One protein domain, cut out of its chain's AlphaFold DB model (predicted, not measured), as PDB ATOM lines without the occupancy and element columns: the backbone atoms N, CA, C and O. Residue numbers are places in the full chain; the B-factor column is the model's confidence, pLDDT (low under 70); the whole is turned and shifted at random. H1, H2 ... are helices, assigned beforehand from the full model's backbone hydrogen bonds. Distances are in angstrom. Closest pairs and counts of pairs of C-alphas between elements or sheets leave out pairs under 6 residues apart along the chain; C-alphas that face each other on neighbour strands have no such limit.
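This is residues 2 to 71 and 116 to 158 of the 303 residues of an uncharacterized protein of Eimeria brunetti (UniProt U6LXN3). Two long helices, H4 and H3, run lengthwise in nearly opposite directions with an open gap between them, and two short helices, H1 and H2, sit by the first part of H3. The printed part has 113 residues with four named helices, in the order H1, H2, H3, H4, and is all helix. It is extended, with a radius of gyration of the C-alphas of 22.6 A, and flat, spanning 77 by 42 by 22 A.

Look first at H4, residues 116 to 157, which stands free and is apart from H3, residues 36 to 71. H1, residues 2 to 14, touches H3 with residues 10 to 14 alone, closest at the C-alphas of Gly 14 and Met 42, 6.2 A, at a shallow tilt of 28 degrees, the same way. H2, residues 21 to 30, is close to H3 but not clearly touching; the closest C-alphas, Gln 28 and Val 39, are 7.9 A apart. In H1, H2, H3 and H4 every O i to N i+4 pair is within hydrogen-bond range.

Find C-alpha 116 at (68.870, -77.032, -58.747); H4 runs 61.7 A to C-alpha 157. H3 runs 52.3 A from C-alpha 36 at (25.406, -27.189, -45.624).

Residues 72 to 115 are not printed; C-alphas 71 and 116 are 29.9 A apart across the cut. Residues 2 to 34 and 67 to 71 have pLDDT under 70.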
ATOM      1  N   GLU A   2      27.054 -17.819 -29.222       61.88
ATOM      2  CA  GLU A   2      26.425 -18.831 -30.091       61.88
ATOM      3  C   GLU A   2      27.407 -19.620 -30.966       61.88
ATOM      4  O   GLU A   2      27.280 -20.829 -31.088       61.88
ATOM      5  N   GLU A   3      28.434 -18.974 -31.515       64.12
ATOM      6  CA  GLU A   3      29.418 -19.622 -32.396       64.12
ATOM      7  C   GLU A   3      30.352 -20.599 -31.654       64.12
ATOM      8  O   GLU A   3      30.762 -21.629 -32.187       64.12
ATOM      9  N   LEU A   4      30.630 -20.310 -30.379       66.06
ATOM     10  CA  LEU A   4      31.380 -21.183 -29.472       66.06
ATOM     11  C   LEU A   4      30.554 -22.413 -29.091       66.06
ATOM     12  O   LEU A   4      31.070 -23.527 -29.119       66.06
ATOM     13  N   VAL A   5      29.263 -22.211 -28.807       66.88
ATOM     14  CA  VAL A   5      28.311 -23.303 -28.578       66.88
ATOM     15  C   VAL A   5      28.180 -24.144 -29.846       66.88
ATOM     16  O   VAL A   5      28.319 -25.353 -29.764       66.88
ATOM     17  N   ARG A   6      28.041 -23.532 -31.027       66.19
ATOM     18  CA  ARG A   6      27.942 -24.235 -32.317       66.19
ATOM     19  C   ARG A   6      29.181 -25.081 -32.613       66.19
ATOM     20  O   ARG A   6      29.043 -26.248 -32.966       66.19
ATOM     21  N   ARG A   7      30.388 -24.545 -32.389       65.12
ATOM     22  CA  ARG A   7      31.642 -25.314 -32.488       65.12
ATOM     23  C   ARG A   7      31.720 -26.448 -31.473       65.12
ATOM     24  O   ARG A   7      32.182 -27.526 -31.829       65.12
ATOM     25  N   ALA A   8      31.277 -26.228 -30.237       62.72
ATOM     26  CA  ALA A   8      31.237 -27.274 -29.220       62.72
ATOM     27  C   ALA A   8      30.239 -28.384 -29.591       62.72
ATOM     28  O   ALA A   8      30.572 -29.556 -29.458       62.72
ATOM     29  N   THR A   9      29.066 -28.037 -30.132       64.38
ATOM     30  CA  THR A   9      28.066 -29.003 -30.607       64.38
ATOM     31  C   THR A   9      28.564 -29.779 -31.821       64.38
ATOM     32  O   THR A   9      28.384 -30.988 -31.876       64.38
ATOM     33  N   LEU A  10      29.235 -29.122 -32.772       65.00
ATOM     34  CA  LEU A  10      29.850 -29.781 -33.929       65.00
ATOM     35  C   LEU A  10      30.978 -30.722 -33.527       65.00
ATOM     36  O   LEU A  10      31.065 -31.834 -34.034       65.00
ATOM     37  N   ARG A  11      31.818 -30.298 -32.580       65.94
ATOM     38  CA  ARG A  11      32.852 -31.157 -32.011       65.94
ATOM     39  C   ARG A  11      32.226 -32.347 -31.277       65.94
ATOM     40  O   ARG A  11      32.642 -33.463 -31.528       65.94
ATOM     41  N   TYR A  12      31.184 -32.140 -30.473       65.19
ATOM     42  CA  TYR A  12      30.471 -33.217 -29.774       65.19
ATOM     43  C   TYR A  12      29.784 -34.202 -30.733       65.19
ATOM     44  O   TYR A  12      29.844 -35.411 -30.531       65.19
ATOM     45  N   LEU A  13      29.168 -33.702 -31.808       64.19
ATOM     46  CA  LEU A  13      28.603 -34.542 -32.863       64.19
ATOM     47  C   LEU A  13      29.711 -35.295 -33.619       64.19
ATOM     48  O   LEU A  13      29.494 -36.436 -34.022       64.19
ATOM     49  N   GLY A  14      30.875 -34.670 -33.833       61.28
ATOM     50  CA  GLY A  14      32.002 -35.225 -34.593       61.28
ATOM     51  C   GLY A  14      32.898 -36.183 -33.800       61.28
ATOM     52  O   GLY A  14      33.504 -37.074 -34.389       61.28
ATOM     53  N   GLU A  15      32.947 -36.058 -32.471       63.19
ATOM     54  CA  GLU A  15      33.791 -36.846 -31.554       63.19
ATOM     55  C   GLU A  15      33.244 -38.246 -31.221       63.19
ATOM     56  O   GLU A  15      33.796 -38.949 -30.380       63.19
ATOM     57  N   GLY A  16      32.245 -38.727 -31.959       59.88
ATOM     58  CA  GLY A  16      32.153 -40.162 -32.211       59.88
ATOM     59  C   GLY A  16      31.413 -40.992 -31.165       59.88
ATOM     60  O   GLY A  16      31.980 -41.527 -30.215       59.88
ATOM     61  N   ARG A  17      30.146 -41.271 -31.476       59.16
ATOM     62  CA  ARG A  17      29.492 -42.546 -31.128       59.16
ATOM     63  C   ARG A  17      28.694 -43.141 -32.286       59.16
ATOM     64  O   ARG A  17      27.898 -44.050 -32.084       59.16
ATOM     65  N   TRP A  18      28.898 -42.631 -33.494       63.38
ATOM     66  CA  TRP A  18      28.154 -43.068 -34.664       63.38
ATOM     67  C   TRP A  18      28.839 -44.299 -35.246       63.38
ATOM     68  O   TRP A  18      29.829 -44.194 -35.965       63.38
ATOM     69  N   THR A  19      28.345 -45.475 -34.871       62.03
ATOM     70  CA  THR A  19      28.781 -46.757 -35.440       62.03
ATOM     71  C   THR A  19      28.083 -47.068 -36.761       62.03
ATOM     72  O   THR A  19      28.527 -47.953 -37.488       62.03
ATOM     73  N   SER A  20      27.008 -46.345 -37.087       66.94
ATOM     74  CA  SER A  20      26.282 -46.475 -38.347       66.94
ATOM     75  C   SER A  20      25.997 -45.109 -38.979       66.94
ATOM     76  O   SER A  20      25.898 -44.083 -38.299       66.94
ATOM     77  N   TYR A  21      25.870 -45.108 -40.307       66.94
ATOM     78  CA  TYR A  21      25.500 -43.919 -41.076       66.94
ATOM     79  C   TYR A  21      24.057 -43.478 -40.781       66.94
ATOM     80  O   TYR A  21      23.765 -42.286 -40.786       66.94
ATOM     81  N   GLU A  22      23.163 -44.418 -40.465       69.38
ATOM     82  CA  GLU A  22      21.769 -44.119 -40.114       69.38
ATOM     83  C   GLU A  22      21.659 -43.384 -38.775       69.38
ATOM     84  O   GLU A  22      20.924 -42.398 -38.669       69.38
ATOM     85  N   ASP A  23      22.452 -43.780 -37.776       68.94
ATOM     86  CA  ASP A  23      22.517 -43.070 -36.495       68.94
ATOM     87  C   ASP A  23      23.063 -41.646 -36.701       68.94
ATOM     88  O   ASP A  23      22.553 -40.670 -36.148       68.94
ATOM     89  N   PHE A  24      24.071 -41.503 -37.563       69.06
ATOM     90  CA  PHE A  24      24.653 -40.209 -37.899       69.06
ATOM     91  C   PHE A  24      23.637 -39.267 -38.572       69.06
ATOM     92  O   PHE A  24      23.455 -38.132 -38.114       69.06
ATOM     93  N   VAL A  25      22.929 -39.740 -39.606       67.75
ATOM     94  CA  VAL A  25      21.920 -38.962 -40.347       67.75
ATOM     95  C   VAL A  25      20.707 -38.631 -39.475       67.75
ATOM     96  O   VAL A  25      20.213 -37.505 -39.521       67.75
ATOM     97  N   SER A  26      20.246 -39.560 -38.635       66.88
ATOM     98  CA  SER A  26      19.119 -39.316 -37.722       66.88
ATOM     99  C   SER A  26      19.458 -38.291 -36.631       66.88
ATOM    100  O   SER A  26      18.627 -37.443 -36.302       66.88
ATOM    101  N   SER A  27      20.700 -38.263 -36.139       65.62
ATOM    102  CA  SER A  27      21.156 -37.193 -35.238       65.62
ATOM    103  C   SER A  27      21.271 -35.838 -35.930       65.62
ATOM    104  O   SER A  27      21.001 -34.797 -35.328       65.62
ATOM    105  N   GLN A  28      21.624 -35.843 -37.216       60.97
ATOM    106  CA  GLN A  28      21.693 -34.641 -38.033       60.97
ATOM    107  C   GLN A  28      20.288 -34.105 -38.347       60.97
ATOM    108  O   GLN A  28      20.080 -32.893 -38.324       60.97
ATOM    109  N   ALA A  29      19.301 -34.994 -38.513       55.38
ATOM    110  CA  ALA A  29      17.882 -34.645 -38.582       55.38
ATOM    111  C   ALA A  29      17.354 -34.051 -37.262       55.38
ATOM    112  O   ALA A  29      16.433 -33.238 -37.286       55.38
ATOM    113  N   ALA A  30      17.961 -34.372 -36.113       53.00
ATOM    114  CA  ALA A  30      17.716 -33.661 -34.854       53.00
ATOM    115  C   ALA A  30      18.469 -32.310 -34.771       53.00
ATOM    116  O   ALA A  30      18.078 -31.417 -34.017       53.00
ATOM    117  N   ALA A  31      19.515 -32.119 -35.583       59.50
ATOM    118  CA  ALA A  31      20.366 -30.932 -35.642       59.50
ATOM    119  C   ALA A  31      20.039 -30.010 -36.840       59.50
ATOM    120  O   ALA A  31      20.948 -29.498 -37.494       59.50
ATOM    121  N   LEU A  32      18.750 -29.722 -37.082       57.00
ATOM    122  CA  LEU A  32      18.195 -28.847 -38.149       57.00
ATOM    123  C   LEU A  32      18.742 -27.397 -38.211       57.00
ATOM    124  O   LEU A  32      18.210 -26.551 -38.925       57.00
ATOM    125  N   ARG A  33      19.782 -27.067 -37.443       62.72
ATOM    126  CA  ARG A  33      20.434 -25.752 -37.403       62.72
ATOM    127  C   ARG A  33      21.831 -25.744 -38.025       62.72
ATOM    128  O   ARG A  33      22.495 -24.711 -37.963       62.72
ATOM    129  N   LEU A  34      22.302 -26.860 -38.575       66.56
ATOM    130  CA  LEU A  34      23.596 -26.908 -39.252       66.56
ATOM    131  C   LEU A  34      23.490 -26.347 -40.673       66.56
ATOM    132  O   LEU A  34      22.513 -26.570 -41.381       66.56
ATOM    133  N   THR A  35      24.503 -25.589 -41.074       74.31
ATOM    134  CA  THR A  35      24.670 -25.117 -42.452       74.31
ATOM    135  C   THR A  35      25.170 -26.255 -43.348       74.31
ATOM    136  O   THR A  35      25.778 -27.210 -42.867       74.31
ATOM    137  N   GLU A  36      24.970 -26.157 -44.664       74.31
ATOM    138  CA  GLU A  36      25.406 -27.189 -45.624       74.31
ATOM    139  C   GLU A  36      26.907 -27.512 -45.517       74.31
ATOM    140  O   GLU A  36      27.308 -28.672 -45.576       74.31
ATOM    141  N   ASN A  37      27.745 -26.502 -45.268       73.44
ATOM    142  CA  ASN A  37      29.186 -26.694 -45.079       73.44
ATOM    143  C   ASN A  37      29.513 -27.484 -43.803       73.44
ATOM    144  O   ASN A  37      30.453 -28.277 -43.784       73.44
ATOM    145  N   GLU A  38      28.746 -27.274 -42.734       71.94
ATOM    146  CA  GLU A  38      28.904 -28.001 -41.475       71.94
ATOM    147  C   GLU A  38      28.457 -29.459 -41.630       71.94
ATOM    148  O   GLU A  38      29.120 -30.359 -41.121       71.94
ATOM    149  N   VAL A  39      27.394 -29.707 -42.398       71.75
ATOM    150  CA  VAL A  39      26.952 -31.059 -42.777       71.75
ATOM    151  C   VAL A  39      28.043 -31.784 -43.567       71.75
ATOM    152  O   VAL A  39      28.434 -32.886 -43.193       71.75
ATOM    153  N   LEU A  40      28.614 -31.144 -44.593       74.31
ATOM    154  CA  LEU A  40      29.705 -31.718 -45.390       74.31
ATOM    155  C   LEU A  40      30.948 -32.033 -44.548       74.31
ATOM    156  O   LEU A  40      31.556 -33.090 -44.715       74.31
ATOM    157  N   TYR A  41      31.311 -31.139 -43.626       75.38
ATOM    158  CA  TYR A  41      32.416 -31.372 -42.696       75.38
ATOM    159  C   TYR A  41      32.152 -32.589 -41.798       75.38
ATOM    160  O   TYR A  41      33.027 -33.432 -41.619       75.38
ATOM    161  N   MET A  42      30.930 -32.718 -41.283       72.19
ATOM    162  CA  MET A  42      30.520 -33.843 -40.446       72.19
ATOM    163  C   MET A  42      30.541 -35.177 -41.208       72.19
ATOM    164  O   MET A  42      31.052 -36.167 -40.684       72.19
ATOM    165  N   HIS A  43      30.065 -35.201 -42.458       77.31
ATOM    166  CA  HIS A  43      30.162 -36.373 -43.337       77.31
ATOM    167  C   HIS A  43      31.619 -36.764 -43.593       77.31
ATOM    168  O   HIS A  43      31.965 -37.941 -43.508       77.31
ATOM    169  N   LEU A  44      32.491 -35.789 -43.862       79.06
ATOM    170  CA  LEU A  44      33.916 -36.039 -44.069       79.06
ATOM    171  C   LEU A  44      34.567 -36.669 -42.827       79.06
ATOM    172  O   LEU A  44      35.283 -37.660 -42.954       79.06
ATOM    173  N   VAL A  45      34.289 -36.136 -41.633       76.38
ATOM    174  CA  VAL A  45      34.799 -36.686 -40.365       76.38
ATOM    175  C   VAL A  45      34.286 -38.110 -40.131       76.38
ATOM    176  O   VAL A  45      35.063 -38.979 -39.735       76.38
ATOM    177  N   PHE A  46      33.012 -38.385 -40.434       74.62
ATOM    178  CA  PHE A  46      32.442 -39.731 -40.335       74.62
ATOM    179  C   PHE A  46      33.166 -40.733 -41.248       74.62
ATOM    180  O   PHE A  46      33.592 -41.791 -40.782       74.62
ATOM    181  N   TYR A  47      33.368 -40.396 -42.526       77.06
ATOM    182  CA  TYR A  47      34.057 -41.289 -43.463       77.06
ATOM    183  C   TYR A  47      35.528 -41.505 -43.108       77.06
ATOM    184  O   TYR A  47      36.019 -42.625 -43.239       77.06
ATOM    185  N   LEU A  48      36.223 -40.471 -42.627       80.38
ATOM    186  CA  LEU A  48      37.603 -40.605 -42.159       80.38
ATOM    187  C   LEU A  48      37.696 -41.547 -40.952       80.38
ATOM    188  O   LEU A  48      38.559 -42.421 -40.940       80.38
ATOM    189  N   ASN A  49      36.776 -41.437 -39.990       78.50
ATOM    190  CA  ASN A  49      36.724 -42.343 -38.840       78.50
ATOM    191  C   ASN A  49      36.398 -43.785 -39.247       78.50
ATOM    192  O   ASN A  49      37.016 -44.719 -38.738       78.50
ATOM    193  N   LEU A  50      35.456 -43.988 -40.172       79.19
ATOM    194  CA  LEU A  50      35.121 -45.325 -40.669       79.19
ATOM    195  C   LEU A  50      36.312 -45.959 -41.399       79.19
ATOM    196  O   LEU A  50      36.616 -47.136 -41.198       79.19
ATOM    197  N   PHE A  51      37.008 -45.169 -42.218       77.94
ATOM    198  CA  PHE A  51      38.205 -45.614 -42.916       77.94
ATOM    199  C   PHE A  51      39.326 -45.983 -41.939       77.94
ATOM    200  O   PHE A  51      39.943 -47.031 -42.100       77.94
ATOM    201  N   ASP A  52      39.556 -45.178 -40.900       79.38
ATOM    202  CA  ASP A  52      40.581 -45.457 -39.889       79.38
ATOM    203  C   ASP A  52      40.264 -46.727 -39.082       79.38
ATOM    204  O   ASP A  52      41.141 -47.562 -38.845       79.38
ATOM    205  N   GLN A  53      38.989 -46.956 -38.749       78.75
ATOM    206  CA  GLN A  53      38.541 -48.203 -38.120       78.75
ATOM    207  C   GLN A  53      38.779 -49.418 -39.023       78.75
ATOM    208  O   GLN A  53      39.315 -50.430 -38.566       78.75
ATOM    209  N   GLN A  54      38.434 -49.327 -40.311       79.88
ATOM    210  CA  GLN A  54      38.653 -50.410 -41.272       79.88
ATOM    211  C   GLN A  54      40.142 -50.659 -41.541       79.88
ATOM    212  O   GLN A  54      40.566 -51.812 -41.614       79.88
ATOM    213  N   ALA A  55      40.951 -49.605 -41.640       73.06
ATOM    214  CA  ALA A  55      42.396 -49.710 -41.804       73.06
ATOM    215  C   ALA A  55      43.044 -50.359 -40.573       73.06
ATOM    216  O   ALA A  55      43.850 -51.282 -40.709       73.06
ATOM    217  N   THR A  56      42.638 -49.943 -39.372       76.62
ATOM    218  CA  THR A  56      43.096 -50.533 -38.109       76.62
ATOM    219  C   THR A  56      42.704 -52.007 -38.015       76.62
ATOM    220  O   THR A  56      43.533 -52.842 -37.650       76.62
ATOM    221  N   GLN A  57      41.477 -52.351 -38.413       79.69
ATOM    222  CA  GLN A  57      41.001 -53.731 -38.463       79.69
ATOM    223  C   GLN A  57      41.801 -54.568 -39.471       79.69
ATOM    224  O   GLN A  57      42.289 -55.641 -39.125       79.69
ATOM    225  N   HIS A  58      42.036 -54.052 -40.678       77.31
ATOM    226  CA  HIS A  58      42.841 -54.722 -41.698       77.31
ATOM    227  C   HIS A  58      44.285 -54.962 -41.226       77.31
ATOM    228  O   HIS A  58      44.846 -56.041 -41.437       77.31
ATOM    229  N   VAL A  59      44.904 -53.986 -40.552       78.62
ATOM    230  CA  VAL A  59      46.235 -54.151 -39.945       78.62
ATOM    231  C   VAL A  59      46.200 -55.202 -38.835       78.62
ATOM    232  O   VAL A  59      47.083 -56.060 -38.782       78.62
ATOM    233  N   ALA A  60      45.179 -55.192 -37.974       77.38
ATOM    234  CA  ALA A  60      45.013 -56.193 -36.923       77.38
ATOM    235  C   ALA A  60      44.852 -57.614 -37.494       77.38
ATOM    236  O   ALA A  60      45.472 -58.552 -36.983       77.38
ATOM    237  N   ASP A  61      44.092 -57.767 -38.578       79.94
ATOM    238  CA  ASP A  61      43.886 -59.041 -39.270       79.94
ATOM    239  C   ASP A  61      45.162 -59.515 -39.973       79.94
ATOM    240  O   ASP A  61      45.563 -60.669 -39.815       79.94
ATOM    241  N   THR A  62      45.886 -58.605 -40.630       76.19
ATOM    242  CA  THR A  62      47.197 -58.888 -41.237       76.19
ATOM    243  C   THR A  62      48.200 -59.361 -40.177       76.19
ATOM    244  O   THR A  62      48.874 -60.381 -40.339       76.19
ATOM    245  N   LEU A  63      48.274 -58.676 -39.031       77.50
ATOM    246  CA  LEU A  63      49.133 -59.077 -37.911       77.50
ATOM    247  C   LEU A  63      48.716 -60.426 -37.311       77.50
ATOM    248  O   LEU A  63      49.578 -61.206 -36.893       77.50
ATOM    249  N   ARG A  64      47.413 -60.729 -37.274       81.00
ATOM    250  CA  ARG A  64      46.885 -62.024 -36.827       81.00
ATOM    251  C   ARG A  64      47.262 -63.145 -37.795       81.00
ATOM    252  O   ARG A  64      47.712 -64.192 -37.331       81.00
ATOM    253  N   GLU A  65      47.173 -62.923 -39.105       77.62
ATOM    254  CA  GLU A  65      47.608 -63.879 -40.131       77.62
ATOM    255  C   GLU A  65      49.118 -64.163 -40.027       77.62
ATOM    256  O   GLU A  65      49.548 -65.321 -40.019       77.62
ATOM    257  N   HIS A  66      49.938 -63.121 -39.849       73.44
ATOM    258  CA  HIS A  66      51.387 -63.269 -39.678       73.44
ATOM    259  C   HIS A  66      51.778 -63.956 -38.354       73.44
ATOM    260  O   HIS A  66      52.709 -64.772 -38.331       73.44
ATOM    261  N   ARG A  67      51.053 -63.705 -37.253       65.25
ATOM    262  CA  ARG A  67      51.225 -64.454 -35.990       65.25
ATOM    263  C   ARG A  67      50.743 -65.905 -36.094       65.25
ATOM    264  O   ARG A  67      51.353 -66.789 -35.497       65.25
ATOM    265  N   GLY A  68      49.692 -66.173 -36.867       59.53
ATOM    266  CA  GLY A  68      49.196 -67.525 -37.134       59.53
ATOM    267  C   GLY A  68      50.182 -68.367 -37.948       59.53
ATOM    268  O   GLY A  68      50.432 -69.522 -37.603       59.53
ATOM    269  N   ARG A  69      50.830 -67.774 -38.963       56.88
ATOM    270  CA  ARG A  69      51.870 -68.449 -39.766       56.88
ATOM    271  C   ARG A  69      53.127 -68.810 -38.975       56.88
ATOM    272  O   ARG A  69      53.750 -69.822 -39.271       56.88
ATOM    273  N   THR A  70      53.504 -68.018 -37.973       56.12
ATOM    274  CA  THR A  70      54.706 -68.282 -37.157       56.12
ATOM    275  C   THR A  70      54.456 -69.252 -36.001       56.12
ATOM    276  O   THR A  70      55.394 -69.899 -35.544       56.12
ATOM    277  N   ARG A  71      53.202 -69.412 -35.554       52.91
ATOM    278  CA  ARG A  71      52.838 -70.320 -34.450       52.91
ATOM    279  C   ARG A  71      52.286 -71.678 -34.907       52.91
ATOM    280  O   ARG A  71      52.056 -72.546 -34.072       52.91
ATOM    281  N   THR A 116      70.305 -77.258 -58.508       72.19
ATOM    282  CA  THR A 116      68.870 -77.032 -58.747       72.19
ATOM    283  C   THR A 116      68.204 -76.302 -57.580       72.19
ATOM    284  O   THR A 116      67.400 -75.396 -57.801       72.19
ATOM    285  N   ALA A 117      68.599 -76.602 -56.339       73.25
ATOM    286  CA  ALA A 117      68.141 -75.871 -55.159       73.25
ATOM    287  C   ALA A 117      68.626 -74.407 -55.160       73.25
ATOM    288  O   ALA A 117      67.867 -73.495 -54.819       73.25
ATOM    289  N   ALA A 118      69.866 -74.162 -55.597       78.94
ATOM    290  CA  ALA A 118      70.406 -72.810 -55.737       78.94
ATOM    291  C   ALA A 118      69.677 -72.000 -56.827       78.94
ATOM    292  O   ALA A 118      69.340 -70.834 -56.605       78.94
ATOM    293  N   ALA A 119      69.365 -72.623 -57.970       83.00
ATOM    294  CA  ALA A 119      68.591 -71.996 -59.041       83.00
ATOM    295  C   ALA A 119      67.150 -71.665 -58.604       83.00
ATOM    296  O   ALA A 119      66.664 -70.563 -58.860       83.00
ATOM    297  N   ALA A 120      66.489 -72.568 -57.871       82.94
ATOM    298  CA  ALA A 120      65.159 -72.320 -57.314       82.94
ATOM    299  C   ALA A 120      65.161 -71.160 -56.300       82.94
ATOM    300  O   ALA A 120      64.276 -70.303 -56.326       82.94
ATOM    301  N   ALA A 121      66.189 -71.075 -55.449       87.00
ATOM    302  CA  ALA A 121      66.355 -69.959 -54.520       87.00
ATOM    303  C   ALA A 121      66.608 -68.623 -55.244       87.00
ATOM    304  O   ALA A 121      66.088 -67.586 -54.824       87.00
ATOM    305  N   ALA A 122      67.367 -68.629 -56.345       91.50
ATOM    306  CA  ALA A 122      67.579 -67.443 -57.176       91.50
ATOM    307  C   ALA A 122      66.277 -66.975 -57.851       91.50
ATOM    308  O   ALA A 122      65.953 -65.788 -57.792       91.50
ATOM    309  N   ALA A 123      65.485 -67.902 -58.399       92.19
ATOM    310  CA  ALA A 123      64.180 -67.600 -58.987       92.19
ATOM    311  C   ALA A 123      63.202 -67.016 -57.950       92.19
ATOM    312  O   ALA A 123      62.550 -66.004 -58.211       92.19
ATOM    313  N   ALA A 124      63.152 -67.585 -56.741       90.69
ATOM    314  CA  ALA A 124      62.324 -67.065 -55.652       90.69
ATOM    315  C   ALA A 124      62.739 -65.643 -55.229       90.69
ATOM    316  O   ALA A 124      61.886 -64.781 -54.999       90.69
ATOM    317  N   ARG A 125      64.048 -65.358 -55.180       94.69
ATOM    318  CA  ARG A 125      64.565 -64.004 -54.911       94.69
ATOM    319  C   ARG A 125      64.166 -63.016 -56.004       94.69
ATOM    320  O   ARG A 125      63.735 -61.910 -55.684       94.69
ATOM    321  N   GLN A 126      64.260 -63.411 -57.270       96.62
ATOM    322  CA  GLN A 126      63.856 -62.568 -58.396       96.62
ATOM    323  C   GLN A 126      62.349 -62.277 -58.373       96.62
ATOM    324  O   GLN A 126      61.939 -61.132 -58.559       96.62
ATOM    325  N   GLN A 127      61.515 -63.276 -58.074       94.31
ATOM    326  CA  GLN A 127      60.070 -63.086 -57.908       94.31
ATOM    327  C   GLN A 127      59.744 -62.120 -56.765       94.31
ATOM    328  O   GLN A 127      58.888 -61.248 -56.926       94.31
ATOM    329  N   LEU A 128      60.447 -62.230 -55.632       95.69
ATOM    330  CA  LEU A 128      60.281 -61.304 -54.514       95.69
ATOM    331  C   LEU A 128      60.653 -59.870 -54.914       95.69
ATOM    332  O   LEU A 128      59.887 -58.948 -54.650       95.69
ATOM    333  N   GLN A 129      61.784 -59.680 -55.597       97.56
ATOM    334  CA  GLN A 129      62.204 -58.365 -56.093       97.56
ATOM    335  C   GLN A 129      61.195 -57.776 -57.085       97.56
ATOM    336  O   GLN A 129      60.838 -56.605 -56.972       97.56
ATOM    337  N   ASN A 130      60.674 -58.590 -58.006       96.69
ATOM    338  CA  ASN A 130      59.634 -58.163 -58.941       96.69
ATOM    339  C   ASN A 130      58.365 -57.728 -58.202       96.69
ATOM    340  O   ASN A 130      57.802 -56.679 -58.507       96.69
ATOM    341  N   ARG A 131      57.938 -58.492 -57.189       95.06
ATOM    342  CA  ARG A 131      56.753 -58.160 -56.393       95.06
ATOM    343  C   ARG A 131      56.941 -56.868 -55.599       95.06
ATOM    344  O   ARG A 131      56.028 -56.049 -55.566       95.06
ATOM    345  N   LEU A 132      58.121 -56.651 -55.019       97.38
ATOM    346  CA  LEU A 132      58.459 -55.398 -54.337       97.38
ATOM    347  C   LEU A 132      58.445 -54.206 -55.299       97.38
ATOM    348  O   LEU A 132      57.884 -53.164 -54.969       97.38
ATOM    349  N   ARG A 133      58.979 -54.374 -56.513       97.44
ATOM    350  CA  ARG A 133      58.964 -53.332 -57.547       97.44
ATOM    351  C   ARG A 133      57.543 -52.950 -57.960       97.44
ATOM    352  O   ARG A 133      57.238 -51.770 -58.084       97.44
ATOM    353  N   VAL A 134      56.660 -53.934 -58.140       97.00
ATOM    354  CA  VAL A 134      55.244 -53.682 -58.460       97.00
ATOM    355  C   VAL A 134      54.549 -52.926 -57.327       97.00
ATOM    356  O   VAL A 134      53.813 -51.978 -57.594       97.00
ATOM    357  N   LEU A 135      54.806 -53.296 -56.068       96.75
ATOM    358  CA  LEU A 135      54.239 -52.592 -54.915       96.75
ATOM    359  C   LEU A 135      54.706 -51.133 -54.837       96.75
ATOM    360  O   LEU A 135      53.884 -50.263 -54.564       96.75
ATOM    361  N   GLN A 136      55.977 -50.851 -55.136       96.88
ATOM    362  CA  GLN A 136      56.491 -49.478 -55.209       96.88
ATOM    363  C   GLN A 136      55.788 -48.663 -56.300       96.88
ATOM    364  O   GLN A 136      55.292 -47.574 -56.024       96.88
ATOM    365  N   ILE A 137      55.651 -49.219 -57.509       96.56
ATOM    366  CA  ILE A 137      54.949 -48.549 -58.617       96.56
ATOM    367  C   ILE A 137      53.490 -48.256 -58.245       96.56
ATOM    368  O   ILE A 137      52.972 -47.183 -58.550       96.56
ATOM    369  N   LEU A 138      52.808 -49.200 -57.590       97.00
ATOM    370  CA  LEU A 138      51.435 -48.989 -57.138       97.00
ATOM    371  C   LEU A 138      51.360 -47.879 -56.088       97.00
ATOM    372  O   LEU A 138      50.511 -47.003 -56.214       97.00
ATOM    373  N   GLN A 139      52.256 -47.870 -55.099       96.38
ATOM    374  CA  GLN A 139      52.311 -46.808 -54.091       96.38
ATOM    375  C   GLN A 139      52.528 -45.426 -54.719       96.38
ATOM    376  O   GLN A 139      51.815 -44.486 -54.371       96.38
ATOM    377  N   GLU A 140      53.448 -45.306 -55.678       96.75
ATOM    378  CA  GLU A 140      53.692 -44.056 -56.408       96.75
ATOM    379  C   GLU A 140      52.464 -43.613 -57.213       96.75
ATOM    380  O   GLU A 140      52.079 -42.446 -57.171       96.75
ATOM    381  N   ARG A 141      51.781 -44.545 -57.891       96.50
ATOM    382  CA  ARG A 141      50.541 -44.239 -58.623       96.50
ATOM    383  C   ARG A 141      49.425 -43.769 -57.697       96.50
ATOM    384  O   ARG A 141      48.776 -42.773 -58.003       96.50
ATOM    385  N   TYR A 142      49.213 -44.453 -56.574       97.00
ATOM    386  CA  TYR A 142      48.212 -44.048 -55.587       97.00
ATOM    387  C   TYR A 142      48.524 -42.669 -55.012       97.00
ATOM    388  O   TYR A 142      47.626 -41.831 -54.923       97.00
ATOM    389  N   ARG A 143      49.792 -42.403 -54.688       96.88
ATOM    390  CA  ARG A 143      50.236 -41.088 -54.227       96.88
ATOM    391  C   ARG A 143      49.920 -39.996 -55.253       96.88
ATOM    392  O   ARG A 143      49.295 -39.007 -54.889       96.88
ATOM    393  N   ASN A 144      50.261 -40.210 -56.523       96.75
ATOM    394  CA  ASN A 144      49.992 -39.237 -57.587       96.75
ATOM    395  C   ASN A 144      48.492 -38.968 -57.774       96.75
ATOM    396  O   ASN A 144      48.095 -37.824 -57.969       96.75
ATOM    397  N   ILE A 145      47.644 -40.001 -57.693       95.38
ATOM    398  CA  ILE A 145      46.183 -39.845 -57.791       95.38
ATOM    399  C   ILE A 145      45.653 -38.982 -56.640       95.38
ATOM    400  O   ILE A 145      44.835 -38.089 -56.862       95.38
ATOM    401  N   VAL A 146      46.127 -39.229 -55.417       94.31
ATOM    402  CA  VAL A 146      45.730 -38.446 -54.241       94.31
ATOM    403  C   VAL A 146      46.199 -36.996 -54.370       94.31
ATOM    404  O   VAL A 146      45.406 -36.086 -54.136       94.31
ATOM    405  N   GLU A 147      47.444 -36.765 -54.789       95.69
ATOM    406  CA  GLU A 147      47.988 -35.418 -55.005       95.69
ATOM    407  C   GLU A 147      47.193 -34.649 -56.077       95.69
ATOM    408  O   GLU A 147      46.790 -33.512 -55.835       95.69
ATOM    409  N   LEU A 148      46.860 -35.289 -57.205       96.19
ATOM    410  CA  LEU A 148      46.002 -34.710 -58.247       96.19
ATOM    411  C   LEU A 148      44.613 -34.342 -57.718       96.19
ATOM    412  O   LEU A 148      44.112 -33.256 -58.002       96.19
ATOM    413  N   ARG A 149      43.991 -35.218 -56.921       95.31
ATOM    414  CA  ARG A 149      42.661 -34.956 -56.359       95.31
ATOM    415  C   ARG A 149      42.682 -33.814 -55.345       95.31
ATOM    416  O   ARG A 149      41.740 -33.024 -55.293       95.31
ATOM    417  N   ILE A 150      43.745 -33.713 -54.547       94.00
ATOM    418  CA  ILE A 150      43.954 -32.582 -53.636       94.00
ATOM    419  C   ILE A 150      44.079 -31.285 -54.436       94.00
ATOM    420  O   ILE A 150      43.447 -30.293 -54.074       94.00
ATOM    421  N   GLU A 151      44.849 -31.288 -55.521       95.25
ATOM    422  CA  GLU A 151      45.040 -30.102 -56.357       95.25
ATOM    423  C   GLU A 151      43.748 -29.688 -57.078       95.25
ATOM    424  O   GLU A 151      43.401 -28.508 -57.114       95.25
ATOM    425  N   GLU A 152      42.953 -30.653 -57.544       93.12
ATOM    426  CA  GLU A 152      41.617 -30.404 -58.093       93.12
ATOM    427  C   GLU A 152      40.704 -29.736 -57.053       93.12
ATOM    428  O   GLU A 152      40.112 -28.689 -57.325       93.12
ATOM    429  N   MET A 153      40.640 -30.272 -55.829       90.69
ATOM    430  CA  MET A 153      39.853 -29.670 -54.746       90.69
ATOM    431  C   MET A 153      40.354 -28.269 -54.381       90.69
ATOM    432  O   MET A 153      39.545 -27.365 -54.169       90.69
ATOM    433  N   ARG A 154      41.675 -28.054 -54.357       92.31
ATOM    434  CA  ARG A 154      42.258 -26.722 -54.151       92.31
ATOM    435  C   ARG A 154      41.842 -25.757 -55.249       92.31
ATOM    436  O   ARG A 154      41.451 -24.645 -54.919       92.31
ATOM    437  N   SER A 155      41.846 -26.171 -56.514       91.50
ATOM    438  CA  SER A 155      41.434 -25.315 -57.633       91.50
ATOM    439  C   SER A 155      39.965 -24.879 -57.539       91.50
ATOM    440  O   SER A 155      39.635 -23.744 -57.876       91.50
ATOM    441  N   ILE A 156      39.088 -25.749 -57.024       89.25
ATOM    442  CA  ILE A 156      37.665 -25.451 -56.814       89.25
ATOM    443  C   ILE A 156      37.489 -24.466 -55.655       89.25
ATOM    444  O   ILE A 156      36.733 -23.504 -55.775       89.25
ATOM    445  N   ILE A 157      38.196 -24.687 -54.543       87.06
ATOM    446  CA  ILE A 157      38.092 -23.857 -53.334       87.06
ATOM    447  C   ILE A 157      38.755 -22.489 -53.535       87.06
ATOM    448  O   ILE A 157      38.223 -21.474 -53.093       87.06
ATOM    449  N   MET A 158      39.916 -22.456 -54.192       82.75
ATOM    450  CA  MET A 158      40.696 -21.242 -54.435       82.75
ATOM    451  C   MET A 158      40.263 -20.479 -55.681       82.75
ATOM    452  O   MET A 158      40.832 -19.422 -55.953       82.75
TER     453      MET A 158